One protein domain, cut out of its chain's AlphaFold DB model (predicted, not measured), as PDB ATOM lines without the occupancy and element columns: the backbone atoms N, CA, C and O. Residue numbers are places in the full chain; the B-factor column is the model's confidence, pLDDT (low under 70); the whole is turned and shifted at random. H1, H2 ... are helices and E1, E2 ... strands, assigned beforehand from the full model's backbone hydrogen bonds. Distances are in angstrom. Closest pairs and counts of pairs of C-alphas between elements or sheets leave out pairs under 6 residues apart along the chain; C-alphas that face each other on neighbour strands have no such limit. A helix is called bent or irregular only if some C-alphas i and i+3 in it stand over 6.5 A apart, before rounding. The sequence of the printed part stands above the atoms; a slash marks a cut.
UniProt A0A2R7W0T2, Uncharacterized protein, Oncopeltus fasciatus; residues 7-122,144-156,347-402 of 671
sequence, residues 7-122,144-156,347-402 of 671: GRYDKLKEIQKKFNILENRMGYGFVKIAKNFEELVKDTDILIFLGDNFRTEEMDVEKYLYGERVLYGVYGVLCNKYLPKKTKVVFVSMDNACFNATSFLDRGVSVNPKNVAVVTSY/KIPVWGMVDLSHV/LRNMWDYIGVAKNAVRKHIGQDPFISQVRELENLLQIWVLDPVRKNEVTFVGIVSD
ATOM      1  N   GLY A   7     -11.522   4.436  47.022       84.12
ATOM      2  CA  GLY A   7     -12.732   4.903  47.717       84.12
ATOM      3  C   GLY A   7     -12.962   6.427  47.691       84.12
ATOM      4  O   GLY A   7     -14.043   6.897  48.049       84.12
ATOM      5  N   ARG A   8     -11.976   7.227  47.261       87.19
ATOM      6  CA  ARG A   8     -12.104   8.676  47.018       87.19
ATOM      7  C   ARG A   8     -12.324   9.011  45.531       87.19
ATOM      8  O   ARG A   8     -12.671  10.150  45.215       87.19
ATOM      9  N   TYR A   9     -12.215   8.040  44.622       89.88
ATOM     10  CA  TYR A   9     -12.326   8.244  43.173       89.88
ATOM     11  C   TYR A   9     -13.702   8.780  42.743       89.88
ATOM     12  O   TYR A   9     -13.786   9.659  41.885       89.88
ATOM     13  N   ASP A  10     -14.792   8.346  43.384       92.19
ATOM     14  CA  ASP A  10     -16.132   8.876  43.085       92.19
ATOM     15  C   ASP A  10     -16.320  10.329  43.548       92.19
ATOM     16  O   ASP A  10     -16.972  11.114  42.854       92.19
ATOM     17  N   LYS A  11     -15.660  10.742  44.640       91.44
ATOM     18  CA  LYS A  11     -15.597  12.159  45.038       91.44
ATOM     19  C   LYS A  11     -14.823  12.978  44.003       91.44
ATOM     20  O   LYS A  11     -15.270  14.061  43.631       91.44
ATOM     21  N   LEU A  12     -13.714  12.450  43.471       92.94
ATOM     22  CA  LEU A  12     -12.993  13.096  42.368       92.94
ATOM     23  C   LEU A  12     -13.855  13.220  41.103       92.94
ATOM     24  O   LEU A  12     -13.831  14.280  40.480       92.94
ATOM     25  N   LYS A  13     -14.652  12.202  40.739       94.62
ATOM     26  CA  LYS A  13     -15.616  12.289  39.620       94.62
ATOM     27  C   LYS A  13     -16.677  13.360  39.858       94.62
ATOM     28  O   LYS A  13     -17.027  14.089  38.932       94.62
ATOM     29  N   GLU A  14     -17.192  13.479  41.081       94.50
ATOM     30  CA  GLU A  14     -18.165  14.518  41.427       94.50
ATOM     31  C   GLU A  14     -17.552  15.924  41.294       94.50
ATOM     32  O   GLU A  14     -18.156  16.814  40.691       94.50
ATOM     33  N   ILE A  15     -16.326  16.108  41.792       91.81
ATOM     34  CA  ILE A  15     -15.551  17.349  41.664       91.81
ATOM     35  C   ILE A  15     -15.283  17.666  40.184       91.81
ATOM     36  O   ILE A  15     -15.579  18.771  39.732       91.81
ATOM     37  N   GLN A  16     -14.810  16.688  39.406       93.81
ATOM     38  CA  GLN A  16     -14.587  16.810  37.963       93.81
ATOM     39  C   GLN A  16     -15.870  17.237  37.237       93.81
ATOM     40  O   GLN A  16     -15.856  18.184  36.453       93.81
ATOM     41  N   LYS A  17     -17.006  16.594  37.535       93.06
ATOM     42  CA  LYS A  17     -18.312  16.941  36.960       93.06
ATOM     43  C   LYS A  17     -18.712  18.383  37.289       93.06
ATOM     44  O   LYS A  17     -19.201  19.079  36.404       93.06
ATOM     45  N   LYS A  18     -18.492  18.847  38.525       91.19
ATOM     46  CA  LYS A  18     -18.760  20.240  38.928       91.19
ATOM     47  C   LYS A  18     -17.883  21.232  38.158       91.19
ATOM     48  O   LYS A  18     -18.419  22.199  37.625       91.19
ATOM     49  N   PHE A  19     -16.580  20.976  38.031       89.38
ATOM     50  CA  PHE A  19     -15.684  21.841  37.254       89.38
ATOM     51  C   PHE A  19     -16.028  21.868  35.761       89.38
ATOM     52  O   PHE A  19     -16.119  22.948  35.185       89.38
ATOM     53  N   ASN A  20     -16.338  20.726  35.149       88.00
ATOM     54  CA  ASN A  20     -16.702  20.671  33.730       88.00
ATOM     55  C   ASN A  20     -18.068  21.347  33.443       88.00
ATOM     56  O   ASN A  20     -18.336  21.788  32.328       88.00
ATOM     57  N   ILE A  21     -18.948  21.498  34.443       88.75
ATOM     58  CA  ILE A  21     -20.155  22.344  34.329       88.75
ATOM     59  C   ILE A  21     -19.794  23.844  34.325       88.75
ATOM     60  O   ILE A  21     -20.487  24.631  33.677       88.75
ATOM     61  N   LEU A  22     -18.719  24.247  35.013       85.50
ATOM     62  CA  LEU A  22     -18.210  25.626  35.011       85.50
ATOM     63  C   LEU A  22     -17.431  25.955  33.725       85.50
ATOM     64  O   LEU A  22     -17.601  27.052  33.196       85.50
ATOM     65  N   GLU A  23     -16.659  25.003  33.186       80.62
ATOM     66  CA  GLU A  23     -16.002  25.086  31.865       80.62
ATOM     67  C   GLU A  23     -16.992  25.538  30.784       80.62
ATOM     68  O   GLU A  23     -16.797  26.577  30.156       80.62
ATOM     69  N   ASN A  24     -18.124  24.834  30.664       78.00
ATOM     70  CA  ASN A  24     -19.187  25.126  29.693       78.00
ATOM     71  C   ASN A  24     -19.801  26.539  29.809       78.00
ATOM     72  O   ASN A  24     -20.558  26.947  28.931       78.00
ATOM     73  N   ARG A  25     -19.529  27.275  30.896       81.00
ATOM     74  CA  ARG A  25     -20.025  28.641  31.128       81.00
ATOM     75  C   ARG A  25     -18.951  29.718  31.018       81.00
ATOM     76  O   ARG A  25     -19.300  30.864  30.765       81.00
ATOM     77  N   MET A  26     -17.687  29.379  31.268       79.81
ATOM     78  CA  MET A  26     -16.604  30.361  31.422       79.81
ATOM     79  C   MET A  26     -15.373  30.095  30.542       79.81
ATOM     80  O   MET A  26     -14.452  30.902  30.547       79.81
ATOM     81  N   GLY A  27     -15.329  28.991  29.790       79.75
ATOM     82  CA  GLY A  27     -14.221  28.671  28.880       79.75
ATOM     83  C   GLY A  27     -12.919  28.223  29.561       79.75
ATOM     84  O   GLY A  27     -11.908  28.060  28.882       79.75
ATOM     85  N   TYR A  28     -12.922  28.009  30.881       70.94
ATOM     86  CA  TYR A  28     -11.788  27.418  31.601       70.94
ATOM     87  C   TYR A  28     -11.677  25.924  31.290       70.94
ATOM     88  O   TYR A  28     -12.673  25.218  31.377       70.94
ATOM     89  N   GLY A  29     -10.477  25.455  30.945       69.75
ATOM     90  CA  GLY A  29     -10.279  24.134  30.345       69.75
ATOM     91  C   GLY A  29     -10.599  22.913  31.222       69.75
ATOM     92  O   GLY A  29     -10.572  22.952  32.452       69.75
ATOM     93  N   PHE A  30     -10.839  21.805  30.525       83.38
ATOM     94  CA  PHE A  30     -11.278  20.506  31.029       83.38
ATOM     95  C   PHE A  30     -10.443  19.909  32.168       83.38
ATOM     96  O   PHE A  30      -9.230  19.702  32.054       83.38
ATOM     97  N   VAL A  31     -11.127  19.486  33.236       90.50
ATOM     98  CA  VAL A  31     -10.503  18.753  34.343       90.50
ATOM     99  C   VAL A  31     -10.431  17.259  34.020       90.50
ATOM    100  O   VAL A  31     -11.443  16.609  33.749       90.50
ATOM    101  N   LYS A  32      -9.227  16.683  34.124       93.12
ATOM    102  CA  LYS A  32      -8.969  15.235  34.033       93.12
ATOM    103  C   LYS A  32      -8.669  14.618  35.396       93.12
ATOM    104  O   LYS A  32      -7.999  15.229  36.237       93.12
ATOM    105  N   ILE A  33      -9.109  13.376  35.578       95.12
ATOM    106  CA  ILE A  33      -8.607  12.480  36.621       95.12
ATOM    107  C   ILE A  33      -7.631  11.520  35.939       95.12
ATOM    108  O   ILE A  33      -8.002  10.887  34.952       95.12
ATOM    109  N   ALA A  34      -6.394  11.466  36.425       95.75
ATOM    110  CA  ALA A  34      -5.391  10.511  35.972       95.75
ATOM    111  C   ALA A  34      -5.650   9.147  36.627       95.75
ATOM    112  O   ALA A  34      -6.043   9.090  37.794       95.75
ATOM    113  N   LYS A  35      -5.421   8.055  35.894       93.50
ATOM    114  CA  LYS A  35      -5.592   6.682  36.396       93.50
ATOM    115  C   LYS A  35      -4.483   6.277  37.362       93.50
ATOM    116  O   LYS A  35      -4.695   5.432  38.219       93.50
ATOM    117  N   ASN A  36      -3.296   6.851  37.193       94.25
ATOM    118  CA  ASN A  36      -2.129   6.605  38.027       94.25
ATOM    119  C   ASN A  36      -1.259   7.870  38.123       94.25
ATOM    120  O   ASN A  36      -1.484   8.861  37.422       94.25
ATOM    121  N   PHE A  37      -0.260   7.836  39.005       93.94
ATOM    122  CA  PHE A  37       0.628   8.974  39.232       93.94
ATOM    123  C   PHE A  37       1.528   9.286  38.020       93.94
ATOM    124  O   PHE A  37       1.829  10.450  37.781       93.94
ATOM    125  N   GLU A  38       1.909   8.287  37.212       95.62
ATOM    126  CA  GLU A  38       2.693   8.490  35.980       95.62
ATOM    127  C   GLU A  38       1.937   9.362  34.961       95.62
ATOM    128  O   GLU A  38       2.477  10.359  34.476       95.62
ATOM    129  N   GLU A  39       0.669   9.038  34.684       96.00
ATOM    130  CA  GLU A  39      -0.215   9.823  33.809       96.00
ATOM    131  C   GLU A  39      -0.416  11.254  34.333       96.00
ATOM    132  O   GLU A  39      -0.550  12.185  33.539       96.00
ATOM    133  N   LEU A  40      -0.398  11.454  35.657       95.75
ATOM    134  CA  LEU A  40      -0.492  12.785  36.256       95.75
ATOM    135  C   LEU A  40       0.745  13.644  35.954       95.75
ATOM    136  O   LEU A  40       0.594  14.828  35.667       95.75
ATOM    137  N   VAL A  41       1.960  13.100  36.060       96.62
ATOM    138  CA  VAL A  41       3.183  13.928  36.066       96.62
ATOM    139  C   VAL A  41       3.826  14.141  34.694       96.62
ATOM    140  O   VAL A  41       4.494  15.157  34.509       96.62
ATOM    141  N   LYS A  42       3.603  13.234  33.733       94.88
ATOM    142  CA  LYS A  42       4.344  13.166  32.459       94.88
ATOM    143  C   LYS A  42       4.379  14.462  31.639       94.88
ATOM    144  O   LYS A  42       5.429  14.823  31.115       94.88
ATOM    145  N   ASP A  43       3.250  15.163  31.556       93.12
ATOM    146  CA  ASP A  43       3.076  16.385  30.757       93.12
ATOM    147  C   ASP A  43       2.634  17.582  31.629       93.12
ATOM    148  O   ASP A  43       1.924  18.479  31.178       93.12
ATOM    149  N   THR A  44       3.023  17.587  32.908       95.75
ATOM    150  CA  THR A  44       2.572  18.585  33.891       95.75
ATOM    151  C   THR A  44       3.529  19.771  34.010       95.75
ATOM    152  O   THR A  44       4.700  19.601  34.328       95.75
ATOM    153  N   ASP A  45       3.025  20.996  33.831       95.00
ATOM    154  CA  ASP A  45       3.785  22.236  34.070       95.00
ATOM    155  C   ASP A  45       3.834  22.642  35.554       95.00
ATOM    156  O   ASP A  45       4.846  23.178  36.016       95.00
ATOM    157  N   ILE A  46       2.766  22.365  36.315       96.06
ATOM    158  CA  ILE A  46       2.664  22.647  37.755       96.06
ATOM    159  C   ILE A  46       2.026  21.453  38.479       96.06
ATOM    160  O   ILE A  46       0.856  21.140  38.266       96.06
ATOM    161  N   LEU A  47       2.788  20.809  39.363       96.62
ATOM    162  CA  LEU A  47       2.336  19.744  40.258       96.62
ATOM    163  C   LEU A  47       2.008  20.337  41.635       96.62
ATOM    164  O   LEU A  47       2.844  21.011  42.230       96.62
ATOM    165  N   ILE A  48       0.807  20.085  42.159       96.56
ATOM    166  CA  ILE A  48       0.361  20.616  43.458       96.56
ATOM    167  C   ILE A  48       0.021  19.453  44.394       96.56
ATOM    168  O   ILE A  48      -0.915  18.696  44.136       96.56
ATOM    169  N   PHE A  49       0.757  19.337  45.498       95.62
ATOM    170  CA  PHE A  49       0.459  18.435  46.605       95.62
ATOM    171  C   PHE A  49      -0.421  19.156  47.634       95.62
ATOM    172  O   PHE A  49       0.029  20.075  48.318       95.62
ATOM    173  N   LEU A  50      -1.672  18.712  47.762       91.38
ATOM    174  CA  LEU A  50      -2.655  19.257  48.713       91.38
ATOM    175  C   LEU A  50      -2.562  18.632  50.124       91.38
ATOM    176  O   LEU A  50      -3.332  19.000  51.005       91.38
ATOM    177  N   GLY A  51      -1.625  17.703  50.339       84.88
ATOM    178  CA  GLY A  51      -1.562  16.852  51.532       84.88
ATOM    179  C   GLY A  51      -2.360  15.557  51.379       84.88
ATOM    180  O   GLY A  51      -3.111  15.389  50.418       84.88
ATOM    181  N   ASP A  52      -2.196  14.640  52.331       78.00
ATOM    182  CA  ASP A  52      -3.035  13.449  52.453       78.00
ATOM    183  C   ASP A  52      -3.440  13.243  53.914       78.00
ATOM    184  O   ASP A  52      -2.599  13.122  54.802       78.00
ATOM    185  N   ASN A  53      -4.746  13.192  54.164       78.00
ATOM    186  CA  ASN A  53      -5.288  12.935  55.490       78.00
ATOM    187  C   ASN A  53      -5.417  11.418  55.698       78.00
ATOM    188  O   ASN A  53      -6.487  10.840  55.481       78.00
ATOM    189  N   PHE A  54      -4.292  10.775  56.027       84.12
ATOM    190  CA  PHE A  54      -4.211   9.348  56.381       84.12
ATOM    191  C   PHE A  54      -3.865   9.108  57.860       84.12
ATOM    192  O   PHE A  54      -3.816   7.958  58.297       84.12
ATOM    193  N   ARG A  55      -3.635  10.174  58.637       86.31
ATOM    194  CA  ARG A  55      -3.361  10.083  60.073       86.31
ATOM    195  C   ARG A  55      -4.601   9.573  60.811       86.31
ATOM    196  O   ARG A  55      -5.652  10.208  60.766       86.31
ATOM    197  N   THR A  56      -4.471   8.454  61.517       88.62
ATOM    198  CA  THR A  56      -5.510   7.954  62.431       88.62
ATOM    199  C   THR A  56      -5.260   8.449  63.857       88.62
ATOM    200  O   THR A  56      -4.154   8.872  64.193       88.62
ATOM    201  N   GLU A  57      -6.279   8.380  64.719       89.94
ATOM    202  CA  GLU A  57      -6.159   8.739  66.145       89.94
ATOM    203  C   GLU A  57      -5.166   7.837  66.907       89.94
ATOM    204  O   GLU A  57      -4.619   8.235  67.932       89.94
ATOM    205  N   GLU A  58      -4.899   6.641  66.374       93.56
ATOM    206  CA  GLU A  58      -3.968   5.642  66.915       93.56
ATOM    207  C   GLU A  58      -2.507   5.871  66.479       93.56
ATOM    208  O   GLU A  58      -1.589   5.289  67.063       93.56
ATOM    209  N   MET A  59      -2.262   6.706  65.458       93.25
ATOM    210  CA  MET A  59      -0.906   7.040  65.017       93.25
ATOM    211  C   MET A  59      -0.285   8.108  65.917       93.25
ATOM    212  O   MET A  59      -0.684   9.280  65.915       93.25
ATOM    213  N   ASP A  60       0.772   7.711  66.624       93.81
ATOM    214  CA  ASP A  60       1.716   8.652  67.211       93.81
ATOM    215  C   ASP A  60       2.407   9.517  66.131       93.81
ATOM    216  O   ASP A  60       2.343   9.258  64.923       93.81
ATOM    217  N   VAL A  61       3.042  10.603  66.576       90.06
ATOM    218  CA  VAL A  61       3.653  11.600  65.683       90.06
ATOM    219  C   VAL A  61       4.845  11.020  64.911       90.06
ATOM    220  O   VAL A  61       5.073  11.423  63.774       90.06
ATOM    221  N   GLU A  62       5.580  10.065  65.486       92.69
ATOM    222  CA  GLU A  62       6.760   9.464  64.855       92.69
ATOM    223  C   GLU A  62       6.354   8.543  63.699       92.69
ATOM    224  O   GLU A  62       6.853   8.703  62.585       92.69
ATOM    225  N   LYS A  63       5.374   7.657  63.913       94.19
ATOM    226  CA  LYS A  63       4.789   6.813  62.858       94.19
ATOM    227  C   LYS A  63       4.142   7.636  61.752       94.19
ATOM    228  O   LYS A  63       4.291   7.293  60.579       94.19
ATOM    229  N   TYR A  64       3.449   8.721  62.103       92.75
ATOM    230  CA  TYR A  64       2.843   9.619  61.120       92.75
ATOM    231  C   TYR A  64       3.911  10.293  60.240       92.75
ATOM    232  O   TYR A  64       3.855  10.162  59.016       92.75
ATOM    233  N   LEU A  65       4.934  10.913  60.843       92.38
ATOM    234  CA  LEU A  65       6.054  11.525  60.114       92.38
ATOM    235  C   LEU A  65       6.858  10.499  59.301       92.38
ATOM    236  O   LEU A  65       7.292  10.795  58.189       92.38
ATOM    237  N   TYR A  66       7.040   9.278  59.808       94.75
ATOM    238  CA  TYR A  66       7.671   8.196  59.051       94.75
ATOM    239  C   TYR A  66       6.839   7.813  57.817       94.75
ATOM    240  O   TYR A  66       7.381   7.721  56.715       94.75
ATOM    241  N   GLY A  67       5.521   7.660  57.978       93.62
ATOM    242  CA  GLY A  67       4.594   7.396  56.878       93.62
ATOM    243  C   GLY A  67       4.605   8.499  55.816       93.62
ATOM    244  O   GLY A  67       4.647   8.199  54.624       93.62
ATOM    245  N   GLU A  68       4.645   9.768  56.232       93.06
ATOM    246  CA  GLU A  68       4.799  10.905  55.319       93.06
ATOM    247  C   GLU A  68       6.152  10.884  54.598       93.06
ATOM    248  O   GLU A  68       6.192  11.009  53.373       93.06
ATOM    249  N   ARG A  69       7.258  10.648  55.321       94.94
ATOM    250  CA  ARG A  69       8.599  10.550  54.726       94.94
ATOM    251  C   ARG A  69       8.663   9.469  53.653       94.94
ATOM    252  O   ARG A  69       9.205   9.717  52.576       94.94
ATOM    253  N   VAL A  70       8.104   8.290  53.929       95.62
ATOM    254  CA  VAL A  70       8.027   7.198  52.950       95.62
ATOM    255  C   VAL A  70       7.172   7.624  51.758       95.62
ATOM    256  O   VAL A  70       7.651   7.570  50.628       95.62
ATOM    257  N   LEU A  71       5.948   8.110  51.984       94.12
ATOM    258  CA  LEU A  71       5.013   8.493  50.921       94.12
ATOM    259  C   LEU A  71       5.591   9.557  49.971       94.12
ATOM    260  O   LEU A  71       5.598   9.371  48.753       94.12
ATOM    261  N   TYR A  72       6.108  10.657  50.519       95.94
ATOM    262  CA  TYR A  72       6.679  11.739  49.719       95.94
ATOM    263  C   TYR A  72       8.024  11.363  49.095       95.94
ATOM    264  O   TYR A  72       8.283  11.761  47.959       95.94
ATOM    265  N   GLY A  73       8.821  10.517  49.754       96.56
ATOM    266  CA  GLY A  73      10.006   9.906  49.155       96.56
ATOM    267  C   GLY A  73       9.668   9.068  47.915       96.56
ATOM    268  O   GLY A  73      10.318   9.215  46.881       96.56
ATOM    269  N   VAL A  74       8.603   8.256  47.961       95.56
ATOM    270  CA  VAL A  74       8.122   7.497  46.789       95.56
ATOM    271  C   VAL A  74       7.661   8.433  45.667       95.56
ATOM    272  O   VAL A  74       8.045   8.228  44.514       95.56
ATOM    273  N   TYR A  75       6.919   9.503  45.975       96.56
ATOM    274  CA  TYR A  75       6.565  10.509  44.965       96.56
ATOM    275  C   TYR A  75       7.799  11.199  44.357       96.56
ATOM    276  O   TYR A  75       7.793  11.478  43.157       96.56
ATOM    277  N   GLY A  76       8.864  11.421  45.136       97.12
ATOM    278  CA  GLY A  76      10.160  11.904  44.648       97.12
ATOM    279  C   GLY A  76      10.797  10.947  43.636       97.12
ATOM    280  O   GLY A  76      11.131  11.359  42.524       97.12
ATOM    281  N   VAL A  77      10.872   9.649  43.964       96.88
ATOM    282  CA  VAL A  77      11.384   8.606  43.050       96.88
ATOM    283  C   VAL A  77      10.571   8.543  41.754       96.88
ATOM    284  O   VAL A  77      11.151   8.518  40.668       96.88
ATOM    285  N   LEU A  78       9.238   8.558  41.840       96.25
ATOM    286  CA  LEU A  78       8.367   8.542  40.660       96.25
ATOM    287  C   LEU A  78       8.554   9.801  39.799       96.25
ATOM    288  O   LEU A  78       8.626   9.709  38.572       96.25
ATOM    289  N   CYS A  79       8.704  10.971  40.424       97.19
ATOM    290  CA  CYS A  79       8.987  12.208  39.703       97.19
ATOM    291  C   CYS A  79      10.329  12.161  38.958       97.19
ATOM    292  O   CYS A  79      10.397  12.705  37.859       97.19
ATOM    293  N   ASN A  80      11.353  11.453  39.453       96.00
ATOM    294  CA  ASN A  80      12.636  11.361  38.740       96.00
ATOM    295  C   ASN A  80      12.533  10.750  37.339       96.00
ATOM    296  O   ASN A  80      13.318  11.078  36.450       96.00
ATOM    297  N   LYS A  81      11.583   9.829  37.145       95.56
ATOM    298  CA  LYS A  81      11.407   9.105  35.882       95.56
ATOM    299  C   LYS A  81      10.494   9.841  34.902       95.56
ATOM    300  O   LYS A  81      10.656   9.688  33.692       95.56
ATOM    301  N   TYR A  82       9.533  10.609  35.415       96.88
ATOM    302  CA  TYR A  82       8.390  11.074  34.627       96.88
ATOM    303  C   TYR A  82       8.124  12.585  34.687       96.88
ATOM    304  O   TYR A  82       7.456  13.093  33.796       96.88
ATOM    305  N   LEU A  83       8.616  13.316  35.693       97.19
ATOM    306  CA  LEU A  83       8.345  14.750  35.839       97.19
ATOM    307  C   LEU A  83       9.261  15.575  34.909       97.19
ATOM    308  O   LEU A  83      10.488  15.450  34.989       97.19
ATOM    309  N   PRO A  84       8.725  16.463  34.052       96.88
ATOM    310  CA  PRO A  84       9.557  17.353  33.246       96.88
ATOM    311  C   PRO A  84      10.460  18.256  34.106       96.88
ATOM    312  O   PRO A  84      10.032  18.864  35.081       96.88
ATOM    313  N   LYS A  85      11.723  18.452  33.704       95.25
ATOM    314  CA  LYS A  85      12.694  19.272  34.471       95.25
ATOM    315  C   LYS A  85      12.276  20.739  34.679       95.25
ATOM    316  O   LYS A  85      12.802  21.409  35.566       95.25
ATOM    317  N   LYS A  86      11.366  21.254  33.843       95.25
ATOM    318  CA  LYS A  86      10.801  22.613  33.945       95.25
ATOM    319  C   LYS A  86       9.629  22.720  34.927       95.25
ATOM    320  O   LYS A  86       9.265  23.839  35.283       95.25
ATOM    321  N   THR A  87       9.039  21.594  35.327       95.75
ATOM    322  CA  THR A  87       7.826  21.546  36.141       95.75
ATOM    323  C   THR A  87       8.058  22.200  37.485       95.75
ATOM    324  O   THR A  87       9.083  21.977  38.133       95.75
ATOM    325  N   LYS A  88       7.089  23.007  37.902       96.12
ATOM    326  CA  LYS A  88       7.034  23.579  39.240       96.12
ATOM    327  C   LYS A  88       6.270  22.650  40.176       96.12
ATOM    328  O   LYS A  88       5.280  22.052  39.768       96.12
ATOM    329  N   VAL A  89       6.710  22.534  41.423       96.56
ATOM    330  CA  VAL A  89       6.078  21.691  42.444       96.56
ATOM    331  C   VAL A  89       5.674  22.569  43.623       96.56
ATOM    332  O   VAL A  89       6.492  23.333  44.131       96.56
ATOM    333  N   VAL A  90       4.422  22.471  44.064       96.69
ATOM    334  CA  VAL A  90       3.892  23.231  45.202       96.69
ATOM    335  C   VAL A  90       3.403  22.284  46.286       96.69
ATOM    336  O   VAL A  90       2.593  21.401  46.015       96.69
ATOM    337  N   PHE A  91       3.834  22.516  47.520       95.69
ATOM    338  CA  PHE A  91       3.289  21.886  48.718       95.69
ATOM    339  C   PHE A  91       2.351  22.864  49.432       95.69
ATOM    340  O   PHE A  91       2.751  23.972  49.795       95.69
ATOM    341  N   VAL A  92       1.096  22.445  49.603       92.81
ATOM    342  CA  VAL A  92      -0.005  23.228  50.200       92.81
ATOM    343  C   VAL A  92      -0.665  22.462  51.358       92.81
ATOM    344  O   VAL A  92      -1.724  22.865  51.834       92.81
ATOM    345  N   SER A  93      -0.079  21.343  51.810       82.25
ATOM    346  CA  SER A  93      -0.598  20.627  52.982       82.25
ATOM    347  C   SER A  93      -0.633  21.555  54.197       82.25
ATOM    348  O   SER A  93       0.203  22.448  54.334       82.25
ATOM    349  N   MET A  94      -1.639  21.389  55.057       69.75
ATOM    350  CA  MET A  94      -1.689  22.104  56.335       69.75
ATOM    351  C   MET A  94      -0.581  21.609  57.249       69.75
ATOM    352  O   MET A  94       0.212  22.414  57.717       69.75
ATOM    353  N   ASP A  95      -0.515  20.290  57.417       82.81
ATOM    354  CA  ASP A  95       0.467  19.628  58.256       82.81
ATOM    355  C   ASP A  95       1.781  19.416  57.487       82.81
ATOM    356  O   ASP A  95       1.784  19.030  56.308       82.81
ATOM    357  N   ASN A  96       2.903  19.672  58.164       89.38
ATOM    358  CA  ASN A  96       4.248  19.201  57.814       89.38
ATOM    359  C   ASN A  96       4.743  19.562  56.398       89.38
ATOM    360  O   ASN A  96       5.683  18.950  55.892       89.38
ATOM    361  N   ALA A  97       4.183  20.581  55.739       92.06
ATOM    362  CA  ALA A  97       4.442  20.859  54.320       92.06
ATOM    363  C   ALA A  97       5.935  21.048  53.973       92.06
ATOM    364  O   ALA A  97       6.390  20.627  52.909       92.06
ATOM    365  N   CYS A  98       6.713  21.627  54.896       93.44
ATOM    366  CA  CYS A  98       8.167  21.772  54.765       93.44
ATOM    367  C   CYS A  98       8.898  20.417  54.845       93.44
ATOM    368  O   CYS A  98       9.804  20.149  54.055       93.44
ATOM    369  N   PHE A  99       8.484  19.544  55.766       93.44
ATOM    370  CA  PHE A  99       9.030  18.196  55.942       93.44
ATOM    371  C   PHE A  99       8.659  17.275  54.767       93.44
ATOM    372  O   PHE A  99       9.502  16.523  54.279       93.44
ATOM    373  N   ASN A 100       7.438  17.407  54.249       94.62
ATOM    374  CA  ASN A 100       6.947  16.692  53.073       94.62
ATOM    375  C   ASN A 100       7.718  17.092  51.806       94.62
ATOM    376  O   ASN A 100       8.189  16.224  51.072       94.62
ATOM    377  N   ALA A 101       7.952  18.394  51.597       95.75
ATOM    378  CA  ALA A 101       8.806  18.891  50.517       95.75
ATOM    379  C   ALA A 101      10.271  18.435  50.654       95.75
ATOM    380  O   ALA A 101      10.898  18.077  49.658       95.75
ATOM    381  N   THR A 102      10.803  18.397  51.881       95.50
ATOM    382  CA  THR A 102      12.164  17.904  52.162       95.50
ATOM    383  C   THR A 102      12.283  16.408  51.859       95.50
ATOM    384  O   THR A 102      13.188  16.001  51.140       95.50
ATOM    385  N   SER A 103      11.331  15.592  52.324       95.81
ATOM    386  CA  SER A 103      11.290  14.142  52.073       95.81
ATOM    387  C   SER A 103      11.093  13.806  50.591       95.81
ATOM    388  O   SER A 103      11.644  12.828  50.090       95.81
ATOM    389  N   PHE A 104      10.337  14.636  49.871       97.25
ATOM    390  CA  PHE A 104      10.216  14.560  48.418       97.25
ATOM    391  C   PHE A 104      11.543  14.871  47.710       97.25
ATOM    392  O   PHE A 104      11.920  14.138  46.799       97.25
ATOM    393  N   LEU A 105      12.268  15.913  48.131       97.38
ATOM    394  CA  LEU A 105      13.556  16.294  47.537       97.38
ATOM    395  C   LEU A 105      14.695  15.312  47.862       97.38
ATOM    396  O   LEU A 105      15.492  15.037  46.970       97.38
ATOM    397  N   ASP A 106      14.722  14.723  49.067       97.12
ATOM    398  CA  ASP A 106      15.661  13.656  49.491       97.12
ATOM    399  C   ASP A 106      15.743  12.517  48.461       97.12
ATOM    400  O   ASP A 106      16.810  11.974  48.187       97.12
ATOM    401  N   ARG A 107      14.602  12.173  47.849       97.62
ATOM    402  CA  ARG A 107      14.509  11.116  46.832       97.62
ATOM    403  C   ARG A 107      14.317  11.634  45.412       97.62
ATOM    404  O   ARG A 107      14.622  10.915  44.465       97.62
ATOM    405  N   GLY A 108      13.845  12.863  45.239       96.62
ATOM    406  CA  GLY A 108      13.570  13.521  43.962       96.62
ATOM    407  C   GLY A 108      14.794  14.176  43.318       96.62
ATOM    408  O   GLY A 108      14.700  15.317  42.875       96.62
ATOM    409  N   VAL A 109      15.935  13.479  43.261       95.56
ATOM    410  CA  VAL A 109      17.247  14.018  42.843       95.56
ATOM    411  C   VAL A 109      17.289  14.704  41.466       95.56
ATOM    412  O   VAL A 109      18.183  15.511  41.220       95.56
ATOM    413  N   SER A 110      16.357  14.418  40.548       95.44
ATOM    414  CA  SER A 110      16.290  15.116  39.252       95.44
ATOM    415  C   SER A 110      15.415  16.373  39.272       95.44
ATOM    416  O   SER A 110      15.402  17.125  38.290       95.44
ATOM    417  N   VAL A 111      14.633  16.578  40.334       95.88
ATOM    418  CA  VAL A 111      13.760  17.736  40.507       95.88
ATOM    419  C   VAL A 111      14.604  18.887  41.035       95.88
ATOM    420  O   VAL A 111      15.184  18.815  42.110       95.88
ATOM    421  N   ASN A 112      14.673  19.978  40.275       95.75
ATOM    422  CA  ASN A 112      15.405  21.168  40.696       95.75
ATOM    423  C   ASN A 112      14.767  21.752  41.975       95.75
ATOM    424  O   ASN A 112      13.605  22.163  41.906       95.75
ATOM    425  N   PRO A 113      15.494  21.883  43.103       95.81
ATOM    426  CA  PRO A 113      14.932  22.457  44.325       95.81
ATOM    427  C   PRO A 113      14.369  23.875  44.138       95.81
ATOM    428  O   PRO A 113      13.367  24.223  44.749       95.81
ATOM    429  N   LYS A 114      14.917  24.672  43.204       94.12
ATOM    430  CA  LYS A 114      14.410  26.019  42.849       94.12
ATOM    431  C   LYS A 114      13.055  26.004  42.119       94.12
ATOM    432  O   LYS A 114      12.483  27.059  41.837       94.12
ATOM    433  N   ASN A 115      12.555  24.824  41.757       95.25
ATOM    434  CA  ASN A 115      11.213  24.629  41.219       95.25
ATOM    435  C   ASN A 115      10.216  24.134  42.275       95.25
ATOM    436  O   ASN A 115       9.028  24.073  41.961       95.25
ATOM    437  N   VAL A 116      10.664  23.806  43.489       95.88
ATOM    438  CA  VAL A 116       9.808  23.368  44.595       95.88
ATOM    439  C   VAL A 116       9.527  24.551  45.522       95.88
ATOM    440  O   VAL A 116      10.441  25.270  45.917       95.88
ATOM    441  N   ALA A 117       8.261  24.761  45.875       95.06
ATOM    442  CA  ALA A 117       7.844  25.759  46.854       95.06
ATOM    443  C   ALA A 117       6.866  25.174  47.872       95.06
ATOM    444  O   ALA A 117       6.116  24.240  47.586       95.06
ATOM    445  N   VAL A 118       6.852  25.780  49.057       94.75
ATOM    446  CA  VAL A 118       5.936  25.459  50.152       94.75
ATOM    447  C   VAL A 118       5.132  26.715  50.472       94.75
ATOM    448  O   VAL A 118       5.714  27.781  50.667       94.75
ATOM    449  N   VAL A 119       3.803  26.615  50.506       93.75
ATOM    450  CA  VAL A 119       2.924  27.765  50.769       93.75
ATOM    451  C   VAL A 119       2.825  27.994  52.276       93.75
ATOM    452  O   VAL A 119       1.995  27.392  52.947       93.75
ATOM    453  N   THR A 120       3.667  28.878  52.818       92.88
ATOM    454  CA  THR A 120       3.703  29.215  54.259       92.88
ATOM    455  C   THR A 120       3.037  30.559  54.590       92.88
ATOM    456  O   THR A 120       2.647  30.805  55.733       92.88
ATOM    457  N   SER A 121       2.844  31.434  53.591       91.75
ATOM    458  CA  SER A 121       2.337  32.807  53.762       91.75
ATOM    459  C   SER A 121       0.887  32.896  54.255       91.75
ATOM    460  O   SER A 121       0.443  33.972  54.663       91.75
ATOM    461  N   TYR A 122       0.142  31.787  54.299       92.12
ATOM    462  CA  TYR A 122      -1.230  31.779  54.820       92.12
ATOM    463  C   TYR A 122      -1.279  32.155  56.305       92.12
ATOM    464  O   TYR A 122      -2.197  32.864  56.717       92.12
ATOM    465  N   LYS A 144       3.410  42.413  53.106       87.88
ATOM    466  CA  LYS A 144       4.749  41.851  53.370       87.88
ATOM    467  C   LYS A 144       5.012  41.459  54.833       87.88
ATOM    468  O   LYS A 144       6.039  41.842  55.380       87.88
ATOM    469  N   ILE A 145       4.119  40.705  55.475       94.62
ATOM    470  CA  ILE A 145       4.459  40.031  56.739       94.62
ATOM    471  C   ILE A 145       5.201  38.731  56.381       94.62
ATOM    472  O   ILE A 145       4.555  37.834  55.836       94.62
ATOM    473  N   PRO A 146       6.523  38.610  56.607       94.06
ATOM    474  CA  PRO A 146       7.244  37.383  56.292       94.06
ATOM    475  C   PRO A 146       6.946  36.275  57.309       94.06
ATOM    476  O   PRO A 146       6.722  36.527  58.498       94.06
ATOM    477  N   VAL A 147       6.987  35.036  56.823       92.94
ATOM    478  CA  VAL A 147       6.918  33.811  57.624       92.94
ATOM    479  C   VAL A 147       8.257  33.097  57.475       92.94
ATOM    480  O   VAL A 147       8.669  32.787  56.361       92.94
ATOM    481  N   TRP A 148       8.943  32.876  58.591       92.75
ATOM    482  CA  TRP A 148      10.239  32.196  58.663       92.75
ATOM    483  C   TRP A 148      10.078  30.793  59.256       92.75
ATOM    484  O   TRP A 148       9.071  30.529  59.908       92.75
ATOM    485  N   GLY A 149      11.091  29.933  59.109       89.06
ATOM    486  CA  GLY A 149      11.151  28.615  59.756       89.06
ATOM    487  C   GLY A 149      10.273  27.540  59.107       89.06
ATOM    488  O   GLY A 149       9.729  27.729  58.018       89.06
ATOM    489  N   MET A 150      10.149  26.391  59.780       86.75
ATOM    490  CA  MET A 150       9.312  25.278  59.324       86.75
ATOM    491  C   MET A 150       7.894  25.414  59.879       86.75
ATOM    492  O   MET A 150       7.708  25.554  61.090       86.75
ATOM    493  N   VAL A 151       6.898  25.335  58.994       84.50
ATOM    494  CA  VAL A 151       5.471  25.277  59.360       84.50
ATOM    495  C   VAL A 151       5.238  24.169  60.400       84.50
ATOM    496  O   VAL A 151       5.948  23.165  60.410       84.50
ATOM    497  N   ASP A 152       4.314  24.427  61.329       76.12
ATOM    498  CA  ASP A 152       3.953  23.622  62.517       76.12
ATOM    499  C   ASP A 152       5.037  23.386  63.586       76.12
ATOM    500  O   ASP A 152       4.701  23.307  64.765       76.12
ATOM    501  N   LEU A 153       6.321  23.339  63.222       77.06
ATOM    502  CA  LEU A 153       7.417  23.020  64.147       77.06
ATOM    503  C   LEU A 153       8.100  24.253  64.751       77.06
ATOM    504  O   LEU A 153       8.298  24.331  65.961       77.06
ATOM    505  N   SER A 154       8.514  25.200  63.907       86.50
ATOM    506  CA  SER A 154       9.429  26.289  64.289       86.50
ATOM    507  C   SER A 154       9.145  27.608  63.569       86.50
ATOM    508  O   SER A 154      10.005  28.488  63.502       86.50
ATOM    509  N   HIS A 155       7.947  27.754  63.001       91.19
ATOM    510  CA  HIS A 155       7.619  28.912  62.187       91.19
ATOM    511  C   HIS A 155       7.508  30.201  63.011       91.19
ATOM    512  O   HIS A 155       6.985  30.222  64.126       91.19
ATOM    513  N   VAL A 156       7.945  31.312  62.420       92.44
ATOM    514  CA  VAL A 156       7.860  32.648  63.017       92.44
ATOM    515  C   VAL A 156       7.193  33.590  62.027       92.44
ATOM    516  O   VAL A 156       7.781  33.952  61.009       92.44
ATOM    517  N   LEU A 347      -0.390  43.703  70.572       80.62
ATOM    518  CA  LEU A 347      -1.109  42.498  70.124       80.62
ATOM    519  C   LEU A 347      -0.679  41.202  70.834       80.62
ATOM    520  O   LEU A 347      -0.550  40.151  70.205       80.62
ATOM    521  N   ARG A 348      -0.492  41.243  72.160       76.19
ATOM    522  CA  ARG A 348      -0.047  40.070  72.949       76.19
ATOM    523  C   ARG A 348      -0.926  38.819  72.798       76.19
ATOM    524  O   ARG A 348      -0.400  37.721  72.906       76.19
ATOM    525  N   ASN A 349      -2.219  38.983  72.508       82.62
ATOM    526  CA  ASN A 349      -3.205  37.892  72.463       82.62
ATOM    527  C   ASN A 349      -3.649  37.550  71.022       82.62
ATOM    528  O   ASN A 349      -4.730  37.006  70.803       82.62
ATOM    529  N   MET A 350      -2.841  37.915  70.019       86.75
ATOM    530  CA  MET A 350      -3.150  37.714  68.598       86.75
ATOM    531  C   MET A 350      -3.418  36.250  68.242       86.75
ATOM    532  O   MET A 350      -4.415  35.943  67.591       86.75
ATOM    533  N   TRP A 351      -2.543  35.347  68.682       84.69
ATOM    534  CA  TRP A 351      -2.664  33.924  68.370       84.69
ATOM    535  C   TRP A 351      -3.855  33.268  69.067       84.69
ATOM    536  O   TRP A 351      -4.548  32.472  68.435       84.69
ATOM    537  N   ASP A 352      -4.170  33.675  70.300       86.56
ATOM    538  CA  ASP A 352      -5.377  33.228  71.003       86.56
ATOM    539  C   ASP A 352      -6.639  33.624  70.229       86.56
ATOM    540  O   ASP A 352      -7.529  32.798  70.022       86.56
ATOM    541  N   TYR A 353      -6.706  34.868  69.734       87.25
ATOM    542  CA  TYR A 353      -7.830  35.318  68.912       87.25
ATOM    543  C   TYR A 353      -7.939  34.518  67.611       87.25
ATOM    544  O   TYR A 353      -9.027  34.048  67.280       87.25
ATOM    545  N   ILE A 354      -6.833  34.331  66.881       85.56
ATOM    546  CA  ILE A 354      -6.818  33.560  65.626       85.56
ATOM    547  C   ILE A 354      -7.263  32.113  65.887       85.56
ATOM    548  O   ILE A 354      -8.096  31.587  65.149       85.56
ATOM    549  N   GLY A 355      -6.789  31.490  66.970       86.44
ATOM    550  CA  GLY A 355      -7.205  30.152  67.393       86.44
ATOM    551  C   GLY A 355      -8.692  30.070  67.752       86.44
ATOM    552  O   GLY A 355      -9.384  29.148  67.316       86.44
ATOM    553  N   VAL A 356      -9.225  31.044  68.496       89.19
ATOM    554  CA  VAL A 356     -10.662  31.129  68.818       89.19
ATOM    555  C   VAL A 356     -11.503  31.336  67.555       89.19
ATOM    556  O   VAL A 356     -12.503  30.640  67.378       89.19
ATOM    557  N   ALA A 357     -11.085  32.222  66.650       85.62
ATOM    558  CA  ALA A 357     -11.769  32.487  65.386       85.62
ATOM    559  C   ALA A 357     -11.781  31.250  64.471       85.62
ATOM    560  O   ALA A 357     -12.849  30.853  64.002       85.62
ATOM    561  N   LYS A 358     -10.634  30.576  64.290       85.25
ATOM    562  CA  LYS A 358     -10.548  29.294  63.566       85.25
ATOM    563  C   LYS A 358     -11.479  28.248  64.166       85.25
ATOM    564  O   LYS A 358     -12.264  27.649  63.439       85.25
ATOM    565  N   ASN A 359     -11.457  28.073  65.489       86.38
ATOM    566  CA  ASN A 359     -12.328  27.118  66.172       86.38
ATOM    567  C   ASN A 359     -13.821  27.463  66.035       86.38
ATOM    568  O   ASN A 359     -14.642  26.553  65.932       86.38
ATOM    569  N   ALA A 360     -14.191  28.746  66.004       88.12
ATOM    570  CA  ALA A 360     -15.568  29.171  65.758       88.12
ATOM    571  C   ALA A 360     -16.018  28.847  64.322       88.12
ATOM    572  O   ALA A 360     -17.092  28.276  64.135       88.12
ATOM    573  N   VAL A 361     -15.179  29.128  63.317       84.69
ATOM    574  CA  VAL A 361     -15.471  28.785  61.914       84.69
ATOM    575  C   VAL A 361     -15.520  27.267  61.715       84.69
ATOM    576  O   VAL A 361     -16.476  26.769  61.124       84.69
ATOM    577  N   ARG A 362     -14.574  26.517  62.294       85.88
ATOM    578  CA  ARG A 362     -14.554  25.045  62.282       85.88
ATOM    579  C   ARG A 362     -15.836  24.452  62.870       85.88
ATOM    580  O   ARG A 362     -16.424  23.564  62.265       85.88
ATOM    581  N   LYS A 363     -16.322  24.981  64.000       90.38
ATOM    582  CA  LYS A 363     -17.607  24.575  64.604       90.38
ATOM    583  C   LYS A 363     -18.825  24.904  63.738       90.38
ATOM    584  O   LYS A 363     -19.824  24.205  63.842       90.38
ATOM    585  N   HIS A 364     -18.767  25.958  62.924       91.19
ATOM    586  CA  HIS A 364     -19.894  26.386  62.093       91.19
ATOM    587  C   HIS A 364     -19.966  25.652  60.744       91.19
ATOM    588  O   HIS A 364     -21.058  25.315  60.298       91.19
ATOM    589  N   ILE A 365     -18.819  25.396  60.104       86.62
ATOM    590  CA  ILE A 365     -18.741  24.771  58.770       86.62
ATOM    591  C   ILE A 365     -18.476  23.252  58.865       86.62
ATOM    592  O   ILE A 365     -18.732  22.520  57.915       86.62
ATOM    593  N   GLY A 366     -17.985  22.754  60.005       85.75
ATOM    594  CA  GLY A 366     -17.639  21.339  60.204       85.75
ATOM    595  C   GLY A 366     -16.288  20.924  59.603       85.75
ATOM    596  O   GLY A 366     -15.979  19.738  59.566       85.75
ATOM    597  N   GLN A 367     -15.485  21.883  59.136       81.94
ATOM    598  CA  GLN A 367     -14.170  21.670  58.523       81.94
ATOM    599  C   GLN A 367     -13.249  22.867  58.787       81.94
ATOM    600  O   GLN A 367     -13.720  23.945  59.158       81.94
ATOM    601  N   ASP A 368     -11.948  22.702  58.560       79.06
ATOM    602  CA  ASP A 368     -10.986  23.786  58.738       79.06
ATOM    603  C   ASP A 368     -11.076  24.886  57.656       79.06
ATOM    604  O   ASP A 368     -11.363  24.606  56.487       79.06
ATOM    605  N   PRO A 369     -10.863  26.166  58.021       79.25
ATOM    606  CA  PRO A 369     -10.988  27.286  57.093       79.25
ATOM    607  C   PRO A 369      -9.724  27.488  56.240       79.25
ATOM    608  O   PRO A 369      -8.912  28.374  56.502       79.25
ATOM    609  N   PHE A 370      -9.600  26.739  55.145       83.19
ATOM    610  CA  PHE A 370      -8.457  26.809  54.214       83.19
ATOM    611  C   PHE A 370      -8.399  28.076  53.326       83.19
ATOM    612  O   PHE A 370      -7.576  28.162  52.415       83.19
ATOM    613  N   ILE A 371      -9.257  29.081  53.544       85.50
ATOM    614  CA  ILE A 371      -9.403  30.228  52.624       85.50
ATOM    615  C   ILE A 371      -8.122  31.067  52.487       85.50
ATOM    616  O   ILE A 371      -7.830  31.563  51.399       85.50
ATOM    617  N   SER A 372      -7.334  31.190  53.560       87.44
ATOM    618  CA  SER A 372      -6.025  31.853  53.515       87.44
ATOM    619  C   SER A 372      -5.048  31.082  52.627       87.44
ATOM    620  O   SER A 372      -4.384  31.688  51.798       87.44
ATOM    621  N   GLN A 373      -5.003  29.750  52.734       88.81
ATOM    622  CA  GLN A 373      -4.134  28.916  51.898       88.81
ATOM    623  C   GLN A 373      -4.519  28.969  50.422       88.81
ATOM    624  O   GLN A 373      -3.640  29.106  49.580       88.81
ATOM    625  N   VAL A 374      -5.817  28.919  50.102       90.88
ATOM    626  CA  VAL A 374      -6.295  29.019  48.713       90.88
ATOM    627  C   VAL A 374      -5.880  30.353  48.088       90.88
ATOM    628  O   VAL A 374      -5.372  30.360  46.972       90.88
ATOM    629  N   ARG A 375      -6.016  31.470  48.818       90.25
ATOM    630  CA  ARG A 375      -5.573  32.797  48.352       90.25
ATOM    631  C   ARG A 375      -4.061  32.893  48.168       90.25
ATOM    632  O   ARG A 375      -3.601  33.487  47.206       90.25
ATOM    633  N   GLU A 376      -3.277  32.321  49.075       91.12
ATOM    634  CA  GLU A 376      -1.815  32.360  48.962       91.12
ATOM    635  C   GLU A 376      -1.276  31.415  47.878       91.12
ATOM    636  O   GLU A 376      -0.308  31.752  47.198       91.12
ATOM    637  N   LEU A 377      -1.944  30.281  47.642       93.12
ATOM    638  CA  LEU A 377      -1.709  29.439  46.472       93.12
ATOM    639  C   LEU A 377      -2.052  30.193  45.180       93.12
ATOM    640  O   LEU A 377      -1.268  30.161  44.237       93.12
ATOM    641  N   GLU A 378      -3.185  30.898  45.136       92.88
ATOM    642  CA  GLU A 378      -3.561  31.738  43.996       92.88
ATOM    643  C   GLU A 378      -2.503  32.820  43.731       92.88
ATOM    644  O   GLU A 378      -2.027  32.932  42.603       92.88
ATOM    645  N   ASN A 379      -2.051  33.540  44.766       90.38
ATOM    646  CA  ASN A 379      -0.966  34.522  44.666       90.38
ATOM    647  C   ASN A 379       0.326  33.896  44.104       90.38
ATOM    648  O   ASN A 379       0.944  34.461  43.201       90.38
ATOM    649  N   LEU A 380       0.735  32.723  44.606       91.31
ATOM    650  CA  LEU A 380       1.922  32.006  44.127       91.31
ATOM    651  C   LEU A 380       1.793  31.617  42.646       91.31
ATOM    652  O   LEU A 380       2.723  31.824  41.865       91.31
ATOM    653  N   LEU A 381       0.636  31.079  42.251       91.69
ATOM    654  CA  LEU A 381       0.357  30.695  40.869       91.69
ATOM    655  C   LEU A 381       0.317  31.918  39.945       91.69
ATOM    656  O   LEU A 381       0.882  31.859  38.856       91.69
ATOM    657  N   GLN A 382      -0.266  33.039  40.378       90.06
ATOM    658  CA  GLN A 382      -0.231  34.297  39.629       90.06
ATOM    659  C   GLN A 382       1.214  34.770  39.402       90.06
ATOM    660  O   GLN A 382       1.564  35.096  38.270       90.06
ATOM    661  N   ILE A 383       2.078  34.737  40.426       86.44
ATOM    662  CA  ILE A 383       3.503  35.096  40.290       86.44
ATOM    663  C   ILE A 383       4.204  34.188  39.268       86.44
ATOM    664  O   ILE A 383       4.915  34.680  38.395       86.44
ATOM    665  N   TRP A 384       4.000  32.871  39.341       86.69
ATOM    666  CA  TRP A 384       4.686  31.910  38.468       86.69
ATOM    667  C   TRP A 384       4.157  31.848  37.030       86.69
ATOM    668  O   TRP A 384       4.928  31.539  36.123       86.69
ATOM    669  N   VAL A 385       2.864  32.102  36.816       84.06
ATOM    670  CA  VAL A 385       2.220  32.007  35.495       84.06
ATOM    671  C   VAL A 385       2.236  33.347  34.759       84.06
ATOM    672  O   VAL A 385       2.456  33.367  33.549       84.06
ATOM    673  N   LEU A 386       2.008  34.465  35.459       80.62
ATOM    674  CA  LEU A 386       1.855  35.783  34.829       80.62
ATOM    675  C   LEU A 386       3.173  36.559  34.707       80.62
ATOM    676  O   LEU A 386       3.268  37.423  33.837       80.62
ATOM    677  N   ASP A 387       4.185  36.266  35.534       68.94
ATOM    678  CA  ASP A 387       5.467  36.979  35.512       68.94
ATOM    679  C   ASP A 387       6.667  36.061  35.182       68.94
ATOM    680  O   ASP A 387       7.432  35.653  36.062       68.94
ATOM    681  N   PRO A 388       6.902  35.754  33.889       56.75
ATOM    682  CA  PRO A 388       8.068  34.979  33.456       56.75
ATOM    683  C   PRO A 388       9.409  35.731  33.610       56.75
ATOM    684  O   PRO A 388      10.467  35.168  33.296       56.75
ATOM    685  N   VAL A 389       9.388  36.996  34.052       48.72
ATOM    686  CA  VAL A 389      10.554  37.893  34.121       48.72
ATOM    687  C   VAL A 389      11.114  37.992  35.546       48.72
ATOM    688  O   VAL A 389      12.334  38.066  35.701       48.72
ATOM    689  N   ARG A 390      10.281  37.885  36.592       51.16
ATOM    690  CA  ARG A 390      10.678  37.858  38.021       51.16
ATOM    691  C   ARG A 390      11.389  36.573  38.472       51.16
ATOM    692  O   ARG A 390      11.160  36.059  39.561       51.16
ATOM    693  N   LYS A 391      12.358  36.090  37.694       47.06
ATOM    694  CA  LYS A 391      13.199  34.927  38.040       47.06
ATOM    695  C   LYS A 391      14.012  35.093  39.337       47.06
ATOM    696  O   LYS A 391      14.531  34.100  39.839       47.06
ATOM    697  N   ASN A 392      14.122  36.322  39.850       40.41
ATOM    698  CA  ASN A 392      14.998  36.695  40.964       40.41
ATOM    699  C   ASN A 392      14.263  37.282  42.184       40.41
ATOM    700  O   ASN A 392      14.919  37.530  43.195       40.41
ATOM    701  N   GLU A 393      12.943  37.518  42.137       41.47
ATOM    702  CA  GLU A 393      12.218  37.775  43.387       41.47
ATOM    703  C   GLU A 393      12.076  36.440  44.111       41.47
ATOM    704  O   GLU A 393      11.294  35.578  43.714       41.47
ATOM    705  N   VAL A 394      12.869  36.275  45.171       40.06
ATOM    706  CA  VAL A 394      12.728  35.170  46.117       40.06
ATOM    707  C   VAL A 394      11.335  35.276  46.727       40.06
ATOM    708  O   VAL A 394      11.105  36.009  47.690       40.06
ATOM    709  N   THR A 395      10.388  34.522  46.169       44.34
ATOM    710  CA  THR A 395       9.250  34.059  46.954       44.34
ATOM    711  C   THR A 395       9.868  33.358  48.157       44.34
ATOM    712  O   THR A 395      10.706  32.479  47.957       44.34
ATOM    713  N   PHE A 396       9.535  33.782  49.379       38.56
ATOM    714  CA  PHE A 396      10.110  33.222  50.606       38.56
ATOM    715  C   PHE A 396       9.599  31.791  50.828       38.56
ATOM    716  O   PHE A 396       8.776  31.517  51.697       38.56
ATOM    717  N   VAL A 397      10.107  30.868  50.014       37.94
ATOM    718  CA  VAL A 397      10.233  29.459  50.355       37.94
ATOM    719  C   VAL A 397      11.156  29.431  51.565       37.94
ATOM    720  O   VAL A 397      12.238  30.019  51.523       37.94
ATOM    721  N   GLY A 398      10.717  28.797  52.652       33.00
ATOM    722  CA  GLY A 398      11.565  28.577  53.817       33.00
ATOM    723  C   GLY A 398      12.733  27.685  53.419       33.00
ATOM    724  O   GLY A 398      12.600  26.464  53.425       33.00
ATOM    725  N   ILE A 399      13.852  28.293  53.021       30.36
ATOM    726  CA  ILE A 399      15.099  27.571  52.782       30.36
ATOM    727  C   ILE A 399      15.520  26.995  54.127       30.36
ATOM    728  O   ILE A 399      15.628  27.720  55.117       30.36
ATOM    729  N   VAL A 400      15.749  25.686  54.151       36.91
ATOM    730  CA  VAL A 400      16.380  25.006  55.277       36.91
ATOM    731  C   VAL A 400      17.862  25.387  55.251       36.91
ATOM    732  O   VAL A 400      18.672  24.682  54.664       36.91
ATOM    733  N   SER A 401      18.200  26.553  55.811       32.25
ATOM    734  CA  SER A 401      19.549  27.139  55.744       32.25
ATOM    735  C   SER A 401      20.603  26.374  56.540       32.25
ATOM    736  O   SER A 401      21.788  26.564  56.306       32.25
ATOM    737  N   ASP A 402      20.173  25.517  57.465       36.53
ATOM    738  CA  ASP A 402      21.044  24.979  58.513       36.53
ATOM    739  C   ASP A 402      21.428  23.508  58.257       36.53
ATOM    740  O   ASP A 402      22.200  22.926  59.016       36.53
TER     741      ASP A 402
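AT A GLANCE: This is residues 7 to 122, 144 to 156 and 347 to 402 of the 671 residues of an uncharacterized protein of Oncopeltus fasciatus (UniProt A0A2R7W0T2). A small sheet of three short strands is covered on one face by H4, with the long H3 packed on H4 and with H6 grazing the sheet; H1 and H5 lie far out, and residues 347 to 356, of which 350 to 356 belong to H5, stick out. The printed part has 185 residues, with six named helices and three named strands in the order H1 H2 E1 H3 E2 H4 E3 H5 H6; the sheet runs E1 E2 E3, parallel throughout. It is mostly helix and compact, with a radius of gyration of the C-alphas of 17.8 A and spans of 48 by 43 by 42 A.

HOW THE PARTS SIT: E2, residues 88 to 91, is parallel to E1, residues 46 to 49, with N 47 and O 88 within hydrogen-bond range at 2.8 A, and to E3, residues 116 to 118, with N 91 and O 117 at 2.9 A. H4, residues 97 to 107, is on the sheet at a height of 9.3 A, over E2 and E3, making two layers, a helix on one face of a sheet. H3, residues 61 to 82, touches H4 with residues 68 to 77 alone, at a steep tilt of 51 degrees, the same way; the closest C-alphas, of Gly 76 and Phe 104, are 4.6 A apart. E1, H3, E2 and E2, H4, E3 are strand-helix-strand units, parallel neighbour strands with a helix between, with right-handed crossovers. H2, residues 37 to 41, touches residues 78 to 82 of H3; the closest C-alphas, of Val 41 and Tyr 82, are 6.1 A apart. H6, residues 371 to 386, only grazes the sheet; H1, residues 7 to 26, and H5, residues 350 to 365, touch no helix. Every O i to N i+4 pair is within hydrogen-bond range in H2, H5 and H6, against 14 of 16 in H1, 17 of 18 in H3 and 6 of 7 in H4.

IN THESE COORDINATES: H3 is 31.4 A long, H1 30.5 A, H5 22.5 A and H6 21.8 A. H1 is only just irregular, with C-alphas 7 and 10 7.0 A apart. C-alpha 7 is at (-12.732, 4.903, 47.717) and C-alpha 386, the last of H6, at (1.855, 35.783, 34.829).

THE WHOLE: The C-alphas farthest apart, of Lys 35 and Arg 348, are 49.8 A apart. Residues 123 to 143 and 157 to 346 are not printed, with gaps of 11.8 A and 15.1 A between C-alphas. The link from E1 to H3 is long. pLDDT is under 70 at residues 29, 94 and 387 to 402.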